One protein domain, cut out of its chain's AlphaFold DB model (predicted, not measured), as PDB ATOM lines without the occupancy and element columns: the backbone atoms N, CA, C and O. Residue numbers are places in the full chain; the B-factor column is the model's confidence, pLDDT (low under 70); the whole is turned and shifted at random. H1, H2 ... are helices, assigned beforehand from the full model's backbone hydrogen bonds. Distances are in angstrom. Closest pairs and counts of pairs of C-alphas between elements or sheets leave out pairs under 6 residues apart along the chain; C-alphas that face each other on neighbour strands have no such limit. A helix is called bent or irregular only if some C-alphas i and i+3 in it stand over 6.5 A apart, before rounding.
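This is residues 5 to 85 of the 448 residues of the protein "Aminopeptidase N-like protein" of Operophtera brumata (winter moth) (UniProt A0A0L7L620). A long helix, H1, and a helical hairpin, H3 and H4, make the two arms of a V, with the beginnings of H1 and H3 near its point. Residues 26 to 39 lead back from the far end of H1 to short H2, beside H3. The 81 printed residues, with four named helices in the order H1 to H4 and no named strand, are all helix in class, only just compact, close to loose: radius of gyration of the C-alphas 14.0 A, spans 39 by 31 by 24 A.

H1, residues 5 to 25, begins at C-alpha 5 (74.339, 153.211, 134.734) and measures 32.4 A; it has a kink of 26 degrees near residue 19 and is irregular, C-alphas 5 and 8 being 7.9 A apart. H2 is residues 40 to 45, 8.9 A. H3 is residues 53 to 67, 21.3 A. H4, residues 76 to 84, 11.8 A, ends at C-alpha 84 (82.502, 153.012, 127.167).

H1 is close to but not clearly touching H3, the closest C-alphas, Asp 6 and Gln 53, 6.7 A apart, at a steep tilt of 47 degrees. H2 only just touches H3, through residues 56 to 59 of H3 alone, with 3 pairs of C-alphas within 8 A, Tyr 42 and Glu 59 closest at 6.0 A. H3 and H4 touch as a hairpin, the C-alphas of Trp 57 and Lys 77 closest at 5.0 A, at a steep tilt of 41 degrees, opposite ways. H1 and H4 are apart. Every O i to N i+4 pair is within hydrogen-bond range in H2 and H3, against 13 of 17 in H1 and 3 of 5 in H4.

The C-alphas of Ala 28 and Asn 73, the two farthest apart, are 39.4 A apart. The printed part has no cut; the H1 to H2 link is long. The mean pLDDT of the printed part is 71.7, and residues 26 to 49 are among those under 70.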
ATOM      1  N   SER A   5      73.019 152.856 135.275       85.31
ATOM      2  CA  SER A   5      74.339 153.211 134.734       85.31
ATOM      3  C   SER A   5      74.687 152.430 133.462       85.31
ATOM      4  O   SER A   5      75.347 152.976 132.584       85.31
ATOM      5  N   ASP A   6      74.167 151.208 133.325       84.69
ATOM      6  CA  ASP A   6      74.379 150.333 132.170       84.69
ATOM      7  C   ASP A   6      73.132 150.233 131.273       84.69
ATOM      8  O   ASP A   6      72.926 149.235 130.583       84.69
ATOM      9  N   LEU A   7      72.267 151.259 131.265       86.50
ATOM     10  CA  LEU A   7      71.073 151.293 130.402       86.50
ATOM     11  C   LEU A   7      71.418 151.084 128.918       86.50
ATOM     12  O   LEU A   7      70.654 150.468 128.175       86.50
ATOM     13  N   TRP A   8      72.600 151.539 128.503       83.31
ATOM     14  CA  TRP A   8      73.105 151.376 127.144       83.31
ATOM     15  C   TRP A   8      73.270 149.903 126.729       83.31
ATOM     16  O   TRP A   8      73.165 149.616 125.540       83.31
ATOM     17  N   LEU A   9      73.453 148.959 127.668       81.12
ATOM     18  CA  LEU A   9      73.499 147.525 127.347       81.12
ATOM     19  C   LEU A   9      72.170 147.024 126.790       81.12
ATOM     20  O   LEU A   9      72.162 146.151 125.934       81.12
ATOM     21  N   ASN A  10      71.052 147.565 127.275       80.19
ATOM     22  CA  ASN A  10      69.736 147.204 126.768       80.19
ATOM     23  C   ASN A  10      69.431 147.988 125.485       80.19
ATOM     24  O   ASN A  10      69.196 147.388 124.441       80.19
ATOM     25  N   GLU A  11      69.468 149.323 125.548       79.50
ATOM     26  CA  GLU A  11      69.039 150.184 124.434       79.50
ATOM     27  C   GLU A  11      69.991 150.107 123.231       79.50
ATOM     28  O   GLU A  11      69.554 150.041 122.081       79.50
ATOM     29  N   GLY A  12      71.303 150.062 123.481       76.88
ATOM     30  CA  GLY A  12      72.317 149.925 122.437       76.88
ATOM     31  C   GLY A  12      72.246 148.564 121.751       76.88
ATOM     32  O   GLY A  12      72.263 148.497 120.522       76.88
ATOM     33  N   PHE A  13      72.077 147.486 122.525       80.81
ATOM     34  CA  PHE A  13      71.894 146.146 121.968       80.81
ATOM     35  C   PHE A  13      70.593 146.023 121.174       80.81
ATOM     36  O   PHE A  13      70.607 145.477 120.077       80.81
ATOM     37  N   ALA A  14      69.477 146.548 121.686       73.88
ATOM     38  CA  ALA A  14      68.202 146.525 120.975       73.88
ATOM     39  C   ALA A  14      68.274 147.312 119.659       73.88
ATOM     40  O   ALA A  14      67.796 146.829 118.637       73.88
ATOM     41  N   THR A  15      68.928 148.479 119.660       68.69
ATOM     42  CA  THR A  15      69.151 149.285 118.446       68.69
ATOM     43  C   THR A  15      69.977 148.520 117.408       68.69
ATOM     44  O   THR A  15      69.636 148.506 116.226       68.69
ATOM     45  N   PHE A  16      71.036 147.840 117.851       72.62
ATOM     46  CA  PHE A  16      71.855 146.978 117.000       72.62
ATOM     47  C   PHE A  16      71.048 145.794 116.440       72.62
ATOM     48  O   PHE A  16      70.944 145.618 115.227       72.62
ATOM     49  N   ALA A  17      70.420 145.013 117.322       72.31
ATOM     50  CA  ALA A  17      69.678 143.809 116.969       72.31
ATOM     51  C   ALA A  17      68.440 144.104 116.111       72.31
ATOM     52  O   ALA A  17      68.040 143.253 115.322       72.31
ATOM     53  N   ALA A  18      67.848 145.297 116.224       67.81
ATOM     54  CA  ALA A  18      66.751 145.720 115.362       67.81
ATOM     55  C   ALA A  18      67.160 145.714 113.882       67.81
ATOM     56  O   ALA A  18      66.397 145.228 113.053       67.81
ATOM     57  N   SER A  19      68.368 146.182 113.552       63.44
ATOM     58  CA  SER A  19      68.850 146.222 112.161       63.44
ATOM     59  C   SER A  19      69.093 144.812 111.614       63.44
ATOM     60  O   SER A  19      68.597 144.475 110.541       63.44
ATOM     61  N   VAL A  20      69.754 143.964 112.410       69.00
ATOM     62  CA  VAL A  20      69.993 142.541 112.105       69.00
ATOM     63  C   VAL A  20      68.675 141.784 111.909       69.00
ATOM     64  O   VAL A  20      68.501 141.036 110.951       69.00
ATOM     65  N   GLY A  21      67.715 141.976 112.818       66.81
ATOM     66  CA  GLY A  21      66.418 141.308 112.766       66.81
ATOM     67  C   GLY A  21      65.583 141.730 111.557       66.81
ATOM     68  O   GLY A  21      64.961 140.878 110.926       66.81
ATOM     69  N   VAL A  22      65.588 143.023 111.213       67.06
ATOM     70  CA  VAL A  22      64.899 143.527 110.015       67.06
ATOM     71  C   VAL A  22      65.513 142.940 108.752       67.06
ATOM     72  O   VAL A  22      64.765 142.512 107.885       67.06
ATOM     73  N   ASP A  23      66.837 142.858 108.647       67.88
ATOM     74  CA  ASP A  23      67.480 142.291 107.457       67.88
ATOM     75  C   ASP A  23      67.251 140.786 107.317       67.88
ATOM     76  O   ASP A  23      67.002 140.296 106.220       67.88
ATOM     77  N   ALA A  24      67.239 140.051 108.432       71.44
ATOM     78  CA  ALA A  24      66.940 138.623 108.417       71.44
ATOM     79  C   ALA A  24      65.515 138.318 107.919       71.44
ATOM     80  O   ALA A  24      65.294 137.285 107.284       71.44
ATOM     81  N   VAL A  25      64.544 139.192 108.212       72.25
ATOM     82  CA  VAL A  25      63.141 139.029 107.790       72.25
ATOM     83  C   VAL A  25      62.890 139.643 106.409       72.25
ATOM     84  O   VAL A  25      62.189 139.042 105.597       72.25
ATOM     85  N   GLU A  26      63.485 140.801 106.122       67.44
ATOM     86  CA  GLU A  26      63.315 141.586 104.894       67.44
ATOM     87  C   GLU A  26      64.675 141.910 104.233       67.44
ATOM     88  O   GLU A  26      65.066 143.077 104.115       67.44
ATOM     89  N   PRO A  27      65.408 140.902 103.723       68.44
ATOM     90  CA  PRO A  27      66.776 141.077 103.206       68.44
ATOM     91  C   PRO A  27      66.849 141.986 101.971       68.44
ATOM     92  O   PRO A  27      67.890 142.560 101.649       68.44
ATOM     93  N   ALA A  28      65.728 142.160 101.265       67.50
ATOM     94  CA  ALA A  28      65.632 143.078 100.135       67.50
ATOM     95  C   ALA A  28      65.760 144.558 100.548       67.50
ATOM     96  O   ALA A  28      66.070 145.396  99.698       67.50
ATOM     97  N   TRP A  29      65.528 144.895 101.824       63.66
ATOM     98  CA  TRP A  29      65.622 146.269 102.329       63.66
ATOM     99  C   TRP A  29      67.075 146.682 102.601       63.66
ATOM    100  O   TRP A  29      67.388 147.871 102.543       63.66
ATOM    101  N   GLY A  30      67.976 145.712 102.809       60.38
ATOM    102  CA  GLY A  30      69.401 145.946 103.044       60.38
ATOM    103  C   GLY A  30      69.687 146.653 104.369       60.38
ATOM    104  O   GLY A  30      70.546 147.538 104.404       60.38
ATOM    105  N   ALA A  31      68.952 146.288 105.422       56.97
ATOM    106  CA  ALA A  31      69.057 146.871 106.756       56.97
ATOM    107  C   ALA A  31      70.335 146.435 107.505       56.97
ATOM    108  O   ALA A  31      70.811 147.179 108.359       56.97
ATOM    109  N   ASP A  32      70.928 145.289 107.147       55.56
ATOM    110  CA  ASP A  32      72.122 144.716 107.790       55.56
ATOM    111  C   ASP A  32      73.275 144.521 106.802       55.56
ATOM    112  O   ASP A  32      73.907 143.472 106.692       55.56
ATOM    113  N   ARG A  33      73.621 145.567 106.055       51.91
ATOM    114  CA  ARG A  33      74.800 145.474 105.187       51.91
ATOM    115  C   ARG A  33      76.138 145.400 105.935       51.91
ATOM    116  O   ARG A  33      77.144 145.486 105.239       51.91
ATOM    117  N   ASN A  34      76.204 145.278 107.273       52.00
ATOM    118  CA  ASN A  34      77.479 145.430 107.996       52.00
ATOM    119  C   ASN A  34      77.650 144.801 109.394       52.00
ATOM    120  O   ASN A  34      78.682 145.084 110.008       52.00
ATOM    121  N   TYR A  35      76.762 143.967 109.934       48.88
ATOM    122  CA  TYR A  35      76.938 143.504 111.315       48.88
ATOM    123  C   TYR A  35      77.143 141.990 111.442       48.88
ATOM    124  O   TYR A  35      76.358 141.173 110.979       48.88
ATOM    125  N   ALA A  36      78.237 141.600 112.104       37.12
ATOM    126  CA  ALA A  36      78.454 140.222 112.535       37.12
ATOM    127  C   ALA A  36      77.737 139.984 113.872       37.12
ATOM    128  O   ALA A  36      77.841 140.792 114.799       37.12
ATOM    129  N   VAL A  37      77.012 138.871 113.971       41.19
ATOM    130  CA  VAL A  37      76.236 138.476 115.152       41.19
ATOM    131  C   VAL A  37      76.978 137.379 115.899       41.19
ATOM    132  O   VAL A  37      77.146 136.300 115.351       41.19
ATOM    133  N   ASP A  38      77.321 137.622 117.164       47.81
ATOM    134  CA  ASP A  38      77.606 136.564 118.142       47.81
ATOM    135  C   ASP A  38      77.238 137.046 119.556       47.81
ATOM    136  O   ASP A  38      78.073 137.504 120.328       47.81
ATOM    137  N   ASN A  39      75.947 136.977 119.904       53.62
ATOM    138  CA  ASN A  39      75.430 137.375 121.228       53.62
ATOM    139  C   ASN A  39      74.597 136.281 121.923       53.62
ATOM    140  O   ASN A  39      74.050 136.491 123.007       53.62
ATOM    141  N   ILE A  40      74.496 135.095 121.318       47.06
ATOM    142  CA  ILE A  40      73.602 134.022 121.782       47.06
ATOM    143  C   ILE A  40      74.068 133.453 123.134       47.06
ATOM    144  O   ILE A  40      73.243 133.169 124.000       47.06
ATOM    145  N   ILE A  41      75.382 133.340 123.356       49.03
ATOM    146  CA  ILE A  41      75.946 132.729 124.573       49.03
ATOM    147  C   ILE A  41      75.688 133.599 125.816       49.03
ATOM    148  O   ILE A  41      75.245 133.084 126.843       49.03
ATOM    149  N   TYR A  42      75.867 134.918 125.702       50.06
ATOM    150  CA  TYR A  42      75.583 135.872 126.780       50.06
ATOM    151  C   TYR A  42      74.106 135.837 127.201       50.06
ATOM    152  O   TYR A  42      73.793 135.727 128.387       50.06
ATOM    153  N   LEU A  43      73.184 135.849 126.233       54.56
ATOM    154  CA  LEU A  43      71.746 135.827 126.515       54.56
ATOM    155  C   LEU A  43      71.307 134.539 127.229       54.56
ATOM    156  O   LEU A  43      70.493 134.594 128.151       54.56
ATOM    157  N   VAL A  44      71.871 133.387 126.852       46.22
ATOM    158  CA  VAL A  44      71.572 132.100 127.499       46.22
ATOM    159  C   VAL A  44      72.104 132.059 128.934       46.22
ATOM    160  O   VAL A  44      71.388 131.633 129.838       46.22
ATOM    161  N   LYS A  45      73.332 132.535 129.173       48.88
ATOM    162  CA  LYS A  45      73.979 132.465 130.494       48.88
ATOM    163  C   LYS A  45      73.307 133.350 131.546       48.88
ATOM    164  O   LYS A  45      73.159 132.928 132.689       48.88
ATOM    165  N   TYR A  46      72.879 134.550 131.158       66.94
ATOM    166  CA  TYR A  46      72.256 135.524 132.062       66.94
ATOM    167  C   TYR A  46      70.721 135.530 131.976       66.94
ATOM    168  O   TYR A  46      70.065 136.457 132.459       66.94
ATOM    169  N   SER A  47      70.123 134.492 131.380       47.81
ATOM    170  CA  SER A  47      68.669 134.336 131.302       47.81
ATOM    171  C   SER A  47      68.032 134.374 132.694       47.81
ATOM    172  O   SER A  47      68.433 133.643 133.599       47.81
ATOM    173  N   TYR A  48      67.016 135.229 132.852       55.84
ATOM    174  CA  TYR A  48      66.300 135.468 134.114       55.84
ATOM    175  C   TYR A  48      67.164 136.048 135.253       55.84
ATOM    176  O   TYR A  48      66.763 135.995 136.415       55.84
ATOM    177  N   GLN A  49      68.326 136.625 134.927       65.44
ATOM    178  CA  GLN A  49      69.238 137.289 135.863       65.44
ATOM    179  C   GLN A  49      69.601 138.703 135.375       65.44
ATOM    180  O   GLN A  49      69.139 139.173 134.334       65.44
ATOM    181  N   ASN A  50      70.429 139.408 136.146       72.56
ATOM    182  CA  ASN A  50      70.962 140.719 135.789       72.56
ATOM    183  C   ASN A  50      72.440 140.612 135.378       72.56
ATOM    184  O   ASN A  50      73.185 139.814 135.934       72.56
ATOM    185  N   ALA A  51      72.866 141.476 134.457       75.75
ATOM    186  CA  ALA A  51      74.234 141.553 133.937       75.75
ATOM    187  C   ALA A  51      74.696 143.016 133.818       75.75
ATOM    188  O   ALA A  51      73.856 143.906 133.632       75.75
ATOM    189  N   GLU A  52      75.999 143.249 133.947       83.56
ATOM    190  CA  GLU A  52      76.696 144.537 133.766       83.56
ATOM    191  C   GLU A  52      77.619 144.497 132.542       83.56
ATOM    192  O   GLU A  52      77.750 143.466 131.884       83.56
ATOM    193  N   GLN A  53      78.269 145.616 132.214       83.88
ATOM    194  CA  GLN A  53      79.120 145.673 131.019       83.88
ATOM    195  C   GLN A  53      80.276 144.659 131.062       83.88
ATOM    196  O   GLN A  53      80.586 144.034 130.051       83.88
ATOM    197  N   ASP A  54      80.846 144.417 132.243       87.19
ATOM    198  CA  ASP A  54      81.951 143.469 132.429       87.19
ATOM    199  C   ASP A  54      81.524 142.013 132.203       87.19
ATOM    200  O   ASP A  54      82.318 141.214 131.703       87.19
ATOM    201  N   ASP A  55      80.262 141.685 132.503       84.25
ATOM    202  CA  ASP A  55      79.671 140.374 132.224       84.25
ATOM    203  C   ASP A  55      79.615 140.120 130.704       84.25
ATOM    204  O   ASP A  55      80.003 139.053 130.231       84.25
ATOM    205  N   LEU A  56      79.204 141.124 129.917       84.19
ATOM    206  CA  LEU A  56      79.194 141.040 128.451       84.19
ATOM    207  C   LEU A  56      80.612 140.890 127.881       84.19
ATOM    208  O   LEU A  56      80.854 140.056 127.006       84.19
ATOM    209  N   TRP A  57      81.565 141.675 128.387       88.44
ATOM    210  CA  TRP A  57      82.952 141.622 127.922       88.44
ATOM    211  C   TRP A  57      83.637 140.294 128.225       88.44
ATOM    212  O   TRP A  57      84.440 139.837 127.407       88.44
ATOM    213  N   ALA A  58      83.322 139.661 129.355       86.06
ATOM    214  CA  ALA A  58      83.838 138.339 129.691       86.06
ATOM    215  C   ALA A  58      83.381 137.281 128.673       86.06
ATOM    216  O   ALA A  58      84.209 136.514 128.179       86.06
ATOM    217  N   GLU A  59      82.099 137.284 128.294       83.69
ATOM    218  CA  GLU A  59      81.568 136.337 127.305       83.69
ATOM    219  C   GLU A  59      82.162 136.563 125.912       83.69
ATOM    220  O   GLU A  59      82.608 135.613 125.267       83.69
ATOM    221  N   LEU A  60      82.237 137.818 125.457       83.19
ATOM    222  CA  LEU A  60      82.832 138.135 124.156       83.19
ATOM    223  C   LEU A  60      84.332 137.812 124.111       83.19
ATOM    224  O   LEU A  60      84.829 137.376 123.075       83.19
ATOM    225  N   THR A  61      85.047 137.967 125.230       85.12
ATOM    226  CA  THR A  61      86.453 137.543 125.335       85.12
ATOM    227  C   THR A  61      86.565 136.025 125.192       85.12
ATOM    228  O   THR A  61      87.334 135.559 124.361       85.12
ATOM    229  N   ALA A  62      85.733 135.248 125.894       83.38
ATOM    230  CA  ALA A  62      85.752 133.786 125.801       83.38
ATOM    231  C   ALA A  62      85.429 133.265 124.385       83.38
ATOM    232  O   ALA A  62      86.030 132.293 123.921       83.38
ATOM    233  N   VAL A  63      84.496 133.913 123.677       78.31
ATOM    234  CA  VAL A  63      84.194 133.604 122.269       78.31
ATOM    235  C   VAL A  63      85.377 133.972 121.376       78.31
ATOM    236  O   VAL A  63      85.804 133.155 120.559       78.31
ATOM    237  N   SER A  64      85.947 135.162 121.558       79.75
ATOM    238  CA  SER A  64      87.127 135.597 120.812       79.75
ATOM    239  C   SER A  64      88.301 134.631 120.975       79.75
ATOM    240  O   SER A  64      88.910 134.263 119.974       79.75
ATOM    241  N   ASP A  65      88.581 134.169 122.196       82.12
ATOM    242  CA  ASP A  65      89.662 133.218 122.487       82.12
ATOM    243  C   ASP A  65      89.438 131.863 121.801       82.12
ATOM    244  O   ASP A  65      90.383 131.202 121.373       82.12
ATOM    245  N   LYS A  66      88.173 131.451 121.656       79.81
ATOM    246  CA  LYS A  66      87.797 130.187 121.013       79.81
ATOM    247  C   LYS A  66      87.907 130.236 119.487       79.81
ATOM    248  O   LYS A  66      88.295 129.238 118.882       79.81
ATOM    249  N   TYR A  67      87.523 131.353 118.871       76.44
ATOM    250  CA  TYR A  67      87.449 131.494 117.409       76.44
ATOM    251  C   TYR A  67      88.599 132.313 116.807       76.44
ATOM    252  O   TYR A  67      88.692 132.424 115.587       76.44
ATOM    253  N   GLY A  68      89.491 132.861 117.635       69.38
ATOM    254  CA  GLY A  68      90.648 133.642 117.196       69.38
ATOM    255  C   GLY A  68      90.282 135.004 116.602       69.38
ATOM    256  O   GLY A  68      90.947 135.458 115.674       69.38
ATOM    257  N   ALA A  69      89.217 135.647 117.095       68.69
ATOM    258  CA  ALA A  69      88.730 136.917 116.542       68.69
ATOM    259  C   ALA A  69      89.670 138.099 116.849       68.69
ATOM    260  O   ALA A  69      89.904 138.954 115.993       68.69
ATOM    261  N   LEU A  70      90.237 138.143 118.059       71.25
ATOM    262  CA  LEU A  70      91.299 139.077 118.425       71.25
ATOM    263  C   LEU A  70      92.661 138.444 118.130       71.25
ATOM    264  O   LEU A  70      93.027 137.413 118.682       71.25
ATOM    265  N   THR A  71      93.439 139.095 117.271       64.62
ATOM    266  CA  THR A  71      94.770 138.634 116.840       64.62
ATOM    267  C   THR A  71      95.895 139.022 117.809       64.62
ATOM    268  O   THR A  71      97.071 138.822 117.508       64.62
ATOM    269  N   ARG A  72      95.555 139.603 118.968       69.38
ATOM    270  CA  ARG A  72      96.487 140.168 119.957       69.38
ATOM    271  C   ARG A  72      96.172 139.640 121.356       69.38
ATOM    272  O   ARG A  72      95.036 139.269 121.630       69.38
ATOM    273  N   ASN A  73      97.163 139.669 122.252       74.00
ATOM    274  CA  ASN A  73      96.996 139.325 123.671       74.00
ATOM    275  C   ASN A  73      96.265 140.453 124.433       74.00
ATOM    276  O   ASN A  73      96.835 141.135 125.283       74.00
ATOM    277  N   VAL A  74      95.013 140.705 124.054       78.56
ATOM    278  CA  VAL A  74      94.148 141.754 124.596       78.56
ATOM    279  C   VAL A  74      92.753 141.179 124.814       78.56
ATOM    280  O   VAL A  74      92.273 140.381 124.016       78.56
ATOM    281  N   THR A  75      92.089 141.582 125.896       85.69
ATOM    282  CA  THR A  75      90.704 141.181 126.161       85.69
ATOM    283  C   THR A  75      89.725 142.151 125.509       85.69
ATOM    284  O   THR A  75      90.028 143.339 125.349       85.69
ATOM    285  N   VAL A  76      88.508 141.686 125.206       86.25
ATOM    286  CA  VAL A  76      87.435 142.567 124.710       86.25
ATOM    287  C   VAL A  76      87.165 143.686 125.714       86.25
ATOM    288  O   VAL A  76      86.976 144.830 125.312       86.25
ATOM    289  N   LYS A  77      87.256 143.394 127.019       87.81
ATOM    290  CA  LYS A  77      87.128 144.404 128.075       87.81
ATOM    291  C   LYS A  77      88.127 145.550 127.907       87.81
ATOM    292  O   LYS A  77      87.720 146.704 127.901       87.81
ATOM    293  N   ARG A  78      89.421 145.258 127.730       85.75
ATOM    294  CA  ARG A  78      90.457 146.301 127.601       85.75
ATOM    295  C   ARG A  78      90.225 147.200 126.381       85.75
ATOM    296  O   ARG A  78      90.474 148.400 126.461       85.75
ATOM    297  N   VAL A  79      89.723 146.630 125.285       85.19
ATOM    298  CA  VAL A  79      89.322 147.385 124.088       85.19
ATOM    299  C   VAL A  79      88.099 148.250 124.386       85.19
ATOM    300  O   VAL A  79      88.141 149.461 124.179       85.19
ATOM    301  N   MET A  80      87.023 147.646 124.891       87.81
ATOM    302  CA  MET A  80      85.727 148.305 125.047       87.81
ATOM    303  C   MET A  80      85.686 149.312 126.194       87.81
ATOM    304  O   MET A  80      85.010 150.326 126.051       87.81
ATOM    305  N   ASP A  81      86.473 149.129 127.258       87.81
ATOM    306  CA  ASP A  81      86.606 150.115 128.336       87.81
ATOM    307  C   ASP A  81      87.064 151.474 127.776       87.81
ATOM    308  O   ASP A  81      86.556 152.517 128.192       87.81
ATOM    309  N   ALA A  82      87.949 151.488 126.770       85.44
ATOM    310  CA  ALA A  82      88.377 152.724 126.110       85.44
ATOM    311  C   ALA A  82      87.245 153.418 125.324       85.44
ATOM    312  O   ALA A  82      87.323 154.618 125.068       85.44
ATOM    313  N   TRP A  83      86.186 152.697 124.952       86.75
ATOM    314  CA  TRP A  83      85.023 153.235 124.244       86.75
ATOM    315  C   TRP A  83      83.850 153.571 125.171       86.75
ATOM    316  O   TRP A  83      83.104 154.499 124.866       86.75
ATOM    317  N   THR A  84      83.680 152.863 126.292       89.00
ATOM    318  CA  THR A  84      82.502 153.012 127.167       89.00
ATOM    319  C   THR A  84      82.748 153.855 128.416       89.00
ATOM    320  O   THR A  84      81.808 154.457 128.932       89.00
ATOM    321  N   THR A  85      83.989 153.945 128.908       88.12
ATOM    322  CA  THR A  85      84.292 154.619 130.191       88.12
ATOM    323  C   THR A  85      84.710 156.083 130.049       88.12
ATOM    324  O   THR A  85      84.814 156.806 131.042       88.12
TER     325      THR A  85